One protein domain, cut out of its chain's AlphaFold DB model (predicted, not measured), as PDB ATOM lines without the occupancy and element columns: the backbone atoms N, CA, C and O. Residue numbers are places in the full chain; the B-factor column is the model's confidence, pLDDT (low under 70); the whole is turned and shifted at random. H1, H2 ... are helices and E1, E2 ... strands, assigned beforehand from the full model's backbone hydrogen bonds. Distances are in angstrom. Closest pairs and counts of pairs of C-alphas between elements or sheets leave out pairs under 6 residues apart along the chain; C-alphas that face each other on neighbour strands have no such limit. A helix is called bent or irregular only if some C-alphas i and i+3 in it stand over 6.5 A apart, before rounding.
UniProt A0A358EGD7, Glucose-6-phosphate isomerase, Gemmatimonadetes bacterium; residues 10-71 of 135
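AT A GLANCE: This is residues 10 to 71 of the 135 residues of the protein "Glucose-6-phosphate isomerase" of Gemmatimonadetes bacterium (UniProt A0A358EGD7). The shape is a flat, loose arch: a narrow ribbon of two parallel strands, E1 and E2, has the long helix H2 folded back over one of its faces, and a long link, residues 17 to 27, reaches away from E1 to a small, irregular helix, H1, at the far end. From H1 a short stretch leads back to H2, and only residues 28 to 33 of H1 and residues 56 to 61, of which 56 to 59 belong to H2, stick out. The printed part has 62 residues, with two named helices and two named strands in the order E1, H1, H2, E2; the sheet order is E1, E2, parallel, and the class is mixed, helices and strands. The whole is loose, with a radius of gyration of the C-alphas of 14.6 A and spans of 42 by 30 by 10 A.

HOW THE PARTS SIT: E1, residues 10 to 16, and E2, residues 64 to 71, are parallel neighbours, with 24 degrees between their directions. N 11 and O 65 are 2.9 A apart and N 69 and O 13 are 2.8 A apart, both within hydrogen-bond range. H1, residues 28 to 37, is close to but not clearly touching H2, residues 42 to 59: their closest C-alphas, of Leu 37 and Leu 45, are 8.0 A apart. These helices run the same way at a steep tilt of 64 degrees. H1 and E2 are apart. The closest C-alphas of E1 and H2, of Asp 13 and Arg 47, are 7.6 A apart; those of H2 and E2, of Ala 54 and Asn 64, are 6.7 A apart. E1, H1, H2 and E2 form a strand-helix-strand unit, two parallel neighbour strands with helices between them, and its crossover is right-handed. In H2 every O i to N i+4 pair is within hydrogen-bond range; in H1 2 of 6 are, beside 3 of 7 O i to N i+3 pairs.

IN THESE COORDINATES: E1 begins at C-alpha 10, (72.246, -30.792, 408.575), and is 19.1 A from first to last C-alpha. H1 measures 11.6 A and is irregular: C-alphas 30 and 33 are 9.0 A apart. H2 begins at C-alpha 42, (69.633, -52.090, 409.825), and measures 25.6 A. E2 measures 21.3 A and ends at C-alpha 71, (72.532, -42.018, 421.855).

THE WHOLE: The two C-alphas farthest apart, of Val 29 and Pro 63, are 41.6 A apart. The printed part has no cut. The link from E1 to H1, 11 residues, is long; those from H1 to H2 and from H2 to E2 are tight. The mean pLDDT of the printed part is 92.6, and residues 28 to 30 are under 70.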
ATOM      1  N   LEU A  10      71.709 -30.331 407.295       98.00
ATOM      2  CA  LEU A  10      72.246 -30.792 408.575       98.00
ATOM      3  C   LEU A  10      71.724 -32.200 408.854       98.00
ATOM      4  O   LEU A  10      70.516 -32.414 408.908       98.00
ATOM      5  N   PHE A  11      72.635 -33.151 409.028       98.25
ATOM      6  CA  PHE A  11      72.318 -34.496 409.496       98.25
ATOM      7  C   PHE A  11      72.452 -34.576 411.015       98.25
ATOM      8  O   PHE A  11      73.287 -33.894 411.612       98.25
ATOM      9  N   ILE A  12      71.671 -35.462 411.623       97.12
ATOM     10  CA  ILE A  12      71.861 -35.914 412.998       97.12
ATOM     11  C   ILE A  12      72.131 -37.413 412.910       97.12
ATOM     12  O   ILE A  12      71.311 -38.151 412.369       97.12
ATOM     13  N   ASP A  13      73.299 -37.832 413.379       96.69
ATOM     14  CA  ASP A  13      73.741 -39.223 413.409       96.69
ATOM     15  C   ASP A  13      73.810 -39.694 414.860       96.69
ATOM     16  O   ASP A  13      74.251 -38.946 415.739       96.69
ATOM     17  N   VAL A  14      73.346 -40.915 415.110       96.12
ATOM     18  CA  VAL A  14      73.244 -41.490 416.452       96.12
ATOM     19  C   VAL A  14      74.048 -42.786 416.506       96.12
ATOM     20  O   VAL A  14      73.835 -43.695 415.697       96.12
ATOM     21  N   ASP A  15      74.974 -42.877 417.460       93.94
ATOM     22  CA  ASP A  15      75.877 -44.023 417.564       93.94
ATOM     23  C   ASP A  15      75.162 -45.277 418.090       93.94
ATOM     24  O   ASP A  15      75.287 -46.345 417.488       93.94
ATOM     25  N   ASP A  16      74.402 -45.132 419.179       94.94
ATOM     26  CA  ASP A  16      73.585 -46.178 419.801       94.94
ATOM     27  C   ASP A  16      72.091 -45.960 419.506       94.94
ATOM     28  O   ASP A  16      71.459 -45.017 419.997       94.94
ATOM     29  N   LEU A  17      71.527 -46.862 418.699       91.81
ATOM     30  CA  LEU A  17      70.119 -46.857 418.293       91.81
ATOM     31  C   LEU A  17      69.184 -47.495 419.338       91.81
ATOM     32  O   LEU A  17      67.966 -47.492 419.160       91.81
ATOM     33  N   GLY A  18      69.724 -48.059 420.422       92.44
ATOM     34  CA  GLY A  18      68.992 -48.782 421.462       92.44
ATOM     35  C   GLY A  18      68.583 -50.200 421.055       92.44
ATOM     36  O   GLY A  18      68.785 -51.140 421.821       92.44
ATOM     37  N   VAL A  19      68.033 -50.370 419.850       94.00
ATOM     38  CA  VAL A  19      67.763 -51.677 419.235       94.00
ATOM     39  C   VAL A  19      68.338 -51.674 417.829       94.00
ATOM     40  O   VAL A  19      67.996 -50.808 417.025       94.00
ATOM     41  N   ASP A  20      69.181 -52.658 417.535       95.00
ATOM     42  CA  ASP A  20      69.670 -52.917 416.187       95.00
ATOM     43  C   ASP A  20      69.143 -54.270 415.708       95.00
ATOM     44  O   ASP A  20      69.070 -55.227 416.481       95.00
ATOM     45  N   VAL A  21      68.704 -54.318 414.455       95.69
ATOM     46  CA  VAL A  21      68.005 -55.468 413.877       95.69
ATOM     47  C   VAL A  21      68.874 -56.049 412.778       95.69
ATOM     48  O   VAL A  21      69.218 -55.344 411.828       95.69
ATOM     49  N   ASP A  22      69.200 -57.331 412.900       95.94
ATOM     50  CA  ASP A  22      69.914 -58.065 411.861       95.94
ATOM     51  C   ASP A  22      69.055 -58.163 410.599       95.94
ATOM     52  O   ASP A  22      67.852 -58.432 410.665       95.94
ATOM     53  N   ILE A  23      69.677 -57.964 409.440       93.69
ATOM     54  CA  ILE A  23      69.049 -58.238 408.153       93.69
ATOM     55  C   ILE A  23      69.225 -59.739 407.889       93.69
ATOM     56  O   ILE A  23      70.358 -60.198 407.713       93.69
ATOM     57  N   PRO A  24      68.134 -60.524 407.905       88.88
ATOM     58  CA  PRO A  24      68.231 -61.973 407.817       88.88
ATOM     59  C   PRO A  24      68.723 -62.433 406.443       88.88
ATOM     60  O   PRO A  24      68.444 -61.819 405.412       88.88
ATOM     61  N   GLU A  25      69.424 -63.564 406.450       84.69
ATOM     62  CA  GLU A  25      69.740 -64.323 405.244       84.69
ATOM     63  C   GLU A  25      68.468 -64.977 404.687       84.69
ATOM     64  O   GLU A  25      67.696 -65.602 405.419       84.69
ATOM     65  N   TYR A  26      68.273 -64.855 403.377       79.00
ATOM     66  CA  TYR A  26      67.214 -65.521 402.624       79.00
ATOM     67  C   TYR A  26      67.815 -66.240 401.419       79.00
ATOM     68  O   TYR A  26      68.963 -66.002 401.047       79.00
ATOM     69  N   ASP A  27      67.025 -67.108 400.790       76.31
ATOM     70  CA  ASP A  27      67.457 -67.836 399.602       76.31
ATOM     71  C   ASP A  27      67.797 -66.859 398.452       76.31
ATOM     72  O   ASP A  27      67.058 -65.901 398.179       76.31
ATOM     73  N   GLU A  28      68.925 -67.088 397.770       65.69
ATOM     74  CA  GLU A  28      69.442 -66.211 396.704       65.69
ATOM     75  C   GLU A  28      68.475 -66.124 395.515       65.69
ATOM     76  O   GLU A  28      68.422 -65.108 394.818       65.69
ATOM     77  N   VAL A  29      67.667 -67.167 395.302       65.06
ATOM     78  CA  VAL A  29      66.639 -67.204 394.252       65.06
ATOM     79  C   VAL A  29      65.517 -66.197 394.527       65.06
ATOM     80  O   VAL A  29      64.967 -65.623 393.587       65.06
ATOM     81  N   GLU A  30      65.195 -65.944 395.798       65.50
ATOM     82  CA  GLU A  30      64.143 -65.003 396.204       65.50
ATOM     83  C   GLU A  30      64.674 -63.578 396.397       65.50
ATOM     84  O   GLU A  30      63.945 -62.608 396.179       65.50
ATOM     85  N   THR A  31      65.946 -63.429 396.777       70.31
ATOM     86  CA  THR A  31      66.507 -62.144 397.222       70.31
ATOM     87  C   THR A  31      67.712 -61.656 396.431       70.31
ATOM     88  O   THR A  31      68.313 -60.668 396.836       70.31
ATOM     89  N   GLY A  32      68.044 -62.266 395.287       80.19
ATOM     90  CA  GLY A  32      69.260 -62.012 394.494       80.19
ATOM     91  C   GLY A  32      69.855 -60.591 394.578       80.19
ATOM     92  O   GLY A  32      70.980 -60.454 395.059       80.19
ATOM     93  N   PRO A  33      69.132 -59.514 394.201       84.88
ATOM     94  CA  PRO A  33      69.644 -58.135 394.263       84.88
ATOM     95  C   PRO A  33      69.891 -57.563 395.672       84.88
ATOM     96  O   PRO A  33      70.612 -56.580 395.811       84.88
ATOM     97  N   LEU A  34      69.273 -58.136 396.703       87.38
ATOM     98  CA  LEU A  34      69.350 -57.731 398.111       87.38
ATOM     99  C   LEU A  34      70.299 -58.609 398.937       87.38
ATOM    100  O   LEU A  34      70.570 -58.277 400.085       87.38
ATOM    101  N   SER A  35      70.823 -59.695 398.362       89.12
ATOM    102  CA  SER A  35      71.717 -60.649 399.038       89.12
ATOM    103  C   SER A  35      72.915 -59.989 399.733       89.12
ATOM    104  O   SER A  35      73.317 -60.426 400.804       89.12
ATOM    105  N   TYR A  36      73.444 -58.889 399.185       90.19
ATOM    106  CA  TYR A  36      74.562 -58.143 399.776       90.19
ATOM    107  C   TYR A  36      74.239 -57.471 401.122       90.19
ATOM    108  O   TYR A  36      75.156 -57.025 401.801       90.19
ATOM    109  N   LEU A  37      72.956 -57.350 401.483       92.44
ATOM    110  CA  LEU A  37      72.521 -56.816 402.774       92.44
ATOM    111  C   LEU A  37      72.547 -57.878 403.877       92.44
ATOM    112  O   LEU A  37      72.518 -57.528 405.055       92.44
ATOM    113  N   ALA A  38      72.590 -59.160 403.517       91.50
ATOM    114  CA  ALA A  38      72.662 -60.237 404.487       91.50
ATOM    115  C   ALA A  38      73.966 -60.162 405.298       91.50
ATOM    116  O   ALA A  38      75.031 -59.839 404.769       91.50
ATOM    117  N   GLY A  39      73.878 -60.432 406.603       90.25
ATOM    118  CA  GLY A  39      75.012 -60.302 407.526       90.25
ATOM    119  C   GLY A  39      75.309 -58.864 407.974       90.25
ATOM    120  O   GLY A  39      76.232 -58.652 408.763       90.25
ATOM    121  N   HIS A  40      74.523 -57.886 407.514       95.31
ATOM    122  CA  HIS A  40      74.513 -56.523 408.038       95.31
ATOM    123  C   HIS A  40      73.339 -56.291 408.987       95.31
ATOM    124  O   HIS A  40      72.361 -57.037 409.010       95.31
ATOM    125  N   THR A  41      73.421 -55.204 409.748       96.38
ATOM    126  CA  THR A  41      72.306 -54.718 410.563       96.38
ATOM    127  C   THR A  41      71.614 -53.533 409.894       96.38
ATOM    128  O   THR A  41      72.201 -52.818 409.073       96.38
ATOM    129  N   MET A  42      70.361 -53.279 410.267       95.50
ATOM    130  CA  MET A  42      69.633 -52.090 409.825       95.50
ATOM    131  C   MET A  42      70.360 -50.805 410.246       95.50
ATOM    132  O   MET A  42      70.455 -49.862 409.461       95.50
ATOM    133  N   GLY A  43      70.936 -50.771 411.452       95.88
ATOM    134  CA  GLY A  43      71.729 -49.640 411.921       95.88
ATOM    135  C   GLY A  43      72.973 -49.383 411.070       95.88
ATOM    136  O   GLY A  43      73.263 -48.232 410.730       95.88
ATOM    137  N   GLN A  44      73.678 -50.441 410.659       95.69
ATOM    138  CA  GLN A  44      74.806 -50.326 409.731       95.69
ATOM    139  C   GLN A  44      74.367 -49.755 408.381       95.69
ATOM    140  O   GLN A  44      74.999 -48.815 407.890       95.69
ATOM    141  N   LEU A  45      73.280 -50.278 407.806       96.44
ATOM    142  CA  LEU A  45      72.750 -49.807 406.527       96.44
ATOM    143  C   LEU A  45      72.390 -48.314 406.586       96.44
ATOM    144  O   LEU A  45      72.878 -47.536 405.769       96.44
ATOM    145  N   LEU A  46      71.628 -47.890 407.600       95.88
ATOM    146  CA  LEU A  46      71.234 -46.488 407.783       95.88
ATOM    147  C   LEU A  46      72.446 -45.551 407.914       95.88
ATOM    148  O   LEU A  46      72.473 -44.467 407.322       95.88
ATOM    149  N   ARG A  47      73.485 -45.969 408.650       96.00
ATOM    150  CA  ARG A  47      74.717 -45.181 408.806       96.00
ATOM    151  C   ARG A  47      75.471 -45.032 407.485       96.00
ATOM    152  O   ARG A  47      75.971 -43.941 407.185       96.00
ATOM    153  N   VAL A  48      75.541 -46.105 406.694       96.88
ATOM    154  CA  VAL A  48      76.156 -46.098 405.359       96.88
ATOM    155  C   VAL A  48      75.354 -45.221 404.399       96.88
ATOM    156  O   VAL A  48      75.950 -44.393 403.713       96.88
ATOM    157  N   GLU A  49      74.026 -45.318 404.388       97.75
ATOM    158  CA  GLU A  49      73.170 -44.490 403.531       97.75
ATOM    159  C   GLU A  49      73.288 -42.998 403.853       97.75
ATOM    160  O   GLU A  49      73.421 -42.172 402.942       97.75
ATOM    161  N   ARG A  50      73.327 -42.628 405.140       97.88
ATOM    162  CA  ARG A  50      73.591 -41.244 405.560       97.88
ATOM    163  C   ARG A  50      74.951 -40.764 405.048       97.88
ATOM    164  O   ARG A  50      75.041 -39.671 404.484       97.88
ATOM    165  N   ALA A  51      76.001 -41.574 405.202       98.06
ATOM    166  CA  ALA A  51      77.343 -41.237 404.724       98.06
ATOM    167  C   ALA A  51      77.392 -41.072 403.198       98.06
ATOM    168  O   ALA A  51      77.941 -40.088 402.699       98.06
ATOM    169  N   ALA A  52      76.776 -41.999 402.466       98.38
ATOM    170  CA  ALA A  52      76.679 -41.961 401.013       98.38
ATOM    171  C   ALA A  52      75.904 -40.726 400.533       98.38
ATOM    172  O   ALA A  52      76.331 -40.054 399.595       98.38
ATOM    173  N   THR A  53      74.815 -40.368 401.217       98.31
ATOM    174  CA  THR A  53      74.021 -39.171 400.911       98.31
ATOM    175  C   THR A  53      74.820 -37.890 401.152       98.31
ATOM    176  O   THR A  53      74.815 -36.994 400.307       98.31
ATOM    177  N   ALA A  54      75.550 -37.798 402.267       98.19
ATOM    178  CA  ALA A  54      76.422 -36.662 402.561       98.19
ATOM    179  C   ALA A  54      77.542 -36.506 401.514       98.19
ATOM    180  O   ALA A  54      77.825 -35.392 401.066       98.19
ATOM    181  N   GLU A  55      78.136 -37.615 401.064       98.31
ATOM    182  CA  GLU A  55      79.140 -37.615 399.994       98.31
ATOM    183  C   GLU A  55      78.539 -37.214 398.642       98.31
ATOM    184  O   GLU A  55      79.139 -36.423 397.914       98.31
ATOM    185  N   ALA A  56      77.340 -37.698 398.312       98.31
ATOM    186  CA  ALA A  56      76.641 -37.298 397.098       98.31
ATOM    187  C   ALA A  56      76.360 -35.783 397.102       98.31
ATOM    188  O   ALA A  56      76.677 -35.097 396.130       98.31
ATOM    189  N   LEU A  57      75.862 -35.233 398.218       97.94
ATOM    190  CA  LEU A  57      75.690 -33.787 398.403       97.94
ATOM    191  C   LEU A  57      77.013 -33.034 398.216       97.94
ATOM    192  O   LEU A  57      77.056 -32.047 397.484       97.94
ATOM    193  N   ARG A  58      78.101 -33.516 398.829       97.06
ATOM    194  CA  ARG A  58      79.431 -32.901 398.719       97.06
ATOM    195  C   ARG A  58      79.927 -32.870 397.269       97.06
ATOM    196  O   ARG A  58      80.484 -31.856 396.852       97.06
ATOM    197  N   ARG A  59      79.730 -33.949 396.503       97.38
ATOM    198  CA  ARG A  59      80.112 -34.024 395.080       97.38
ATOM    199  C   ARG A  59      79.351 -33.026 394.213       97.38
ATOM    200  O   ARG A  59      79.958 -32.430 393.333       97.38
ATOM    201  N   GLU A  60      78.085 -32.777 394.530       96.94
ATOM    202  CA  GLU A  60      77.259 -31.753 393.874       96.94
ATOM    203  C   GLU A  60      77.488 -30.330 394.424       96.94
ATOM    204  O   GLU A  60      76.729 -29.406 394.126       96.94
ATOM    205  N   GLY A  61      78.503 -30.130 395.275       95.81
ATOM    206  CA  GLY A  61      78.802 -28.829 395.879       95.81
ATOM    207  C   GLY A  61      77.711 -28.322 396.827       95.81
ATOM    208  O   GLY A  61      77.609 -27.118 397.058       95.81
ATOM    209  N   ARG A  62      76.876 -29.217 397.369       97.25
ATOM    210  CA  ARG A  62      75.793 -28.879 398.301       97.25
ATOM    211  C   ARG A  62      76.323 -28.877 399.741       97.25
ATOM    212  O   ARG A  62      76.738 -29.937 400.228       97.25
ATOM    213  N   PRO A  63      76.307 -27.724 400.441       97.75
ATOM    214  CA  PRO A  63      76.813 -27.633 401.806       97.75
ATOM    215  C   PRO A  63      76.064 -28.582 402.737       97.75
ATOM    216  O   PRO A  63      74.829 -28.588 402.776       97.75
ATOM    217  N   ASN A  64      76.814 -29.372 403.502       98.19
ATOM    218  CA  ASN A  64      76.245 -30.225 404.531       98.19
ATOM    219  C   ASN A  64      77.174 -30.378 405.739       98.19
ATOM    220  O   ASN A  64      78.387 -30.211 405.621       98.19
ATOM    221  N   ALA A  65      76.584 -30.690 406.890       97.75
ATOM    222  CA  ALA A  65      77.289 -31.017 408.126       97.75
ATOM    223  C   ALA A  65      76.527 -32.104 408.898       97.75
ATOM    224  O   ALA A  65      75.359 -32.372 408.615       97.75
ATOM    225  N   THR A  66      77.184 -32.755 409.857       97.75
ATOM    226  CA  THR A  66      76.582 -33.812 410.686       97.75
ATOM    227  C   THR A  66      76.827 -33.527 412.166       97.75
ATOM    228  O   THR A  66      77.967 -33.296 412.566       97.75
ATOM    229  N   PHE A  67      75.768 -33.558 412.974       97.19
ATOM    230  CA  PHE A  67      75.858 -33.642 414.429       97.19
ATOM    231  C   PHE A  67      75.918 -35.110 414.839       97.19
ATOM    232  O   PHE A  67      75.029 -35.875 414.479       97.19
ATOM    233  N   HIS A  68      76.943 -35.487 415.597       96.12
ATOM    234  CA  HIS A  68      77.089 -36.839 416.128       96.12
ATOM    235  C   HIS A  68      76.624 -36.880 417.582       96.12
ATOM    236  O   HIS A  68      77.095 -36.098 418.411       96.12
ATOM    237  N   MET A  69      75.695 -37.782 417.879       97.00
ATOM    238  CA  MET A  69      75.159 -38.014 419.214       97.00
ATOM    239  C   MET A  69      75.458 -39.452 419.642       97.00
ATOM    240  O   MET A  69      75.189 -40.372 418.877       97.00
ATOM    241  N   PRO A  70      75.929 -39.691 420.877       96.38
ATOM    242  CA  PRO A  70      76.247 -41.049 421.305       96.38
ATOM    243  C   PRO A  70      74.994 -41.931 421.411       96.38
ATOM    244  O   PRO A  70      75.073 -43.133 421.200       96.38
ATOM    245  N   ARG A  71      73.836 -41.347 421.738       96.62
ATOM    246  CA  ARG A  71      72.532 -42.018 421.855       96.62
ATOM    247  C   ARG A  71      71.408 -40.988 421.929       96.62
ATOM    248  O   ARG A  71      71.664 -39.796 422.119       96.62
TER     249      ARG A  71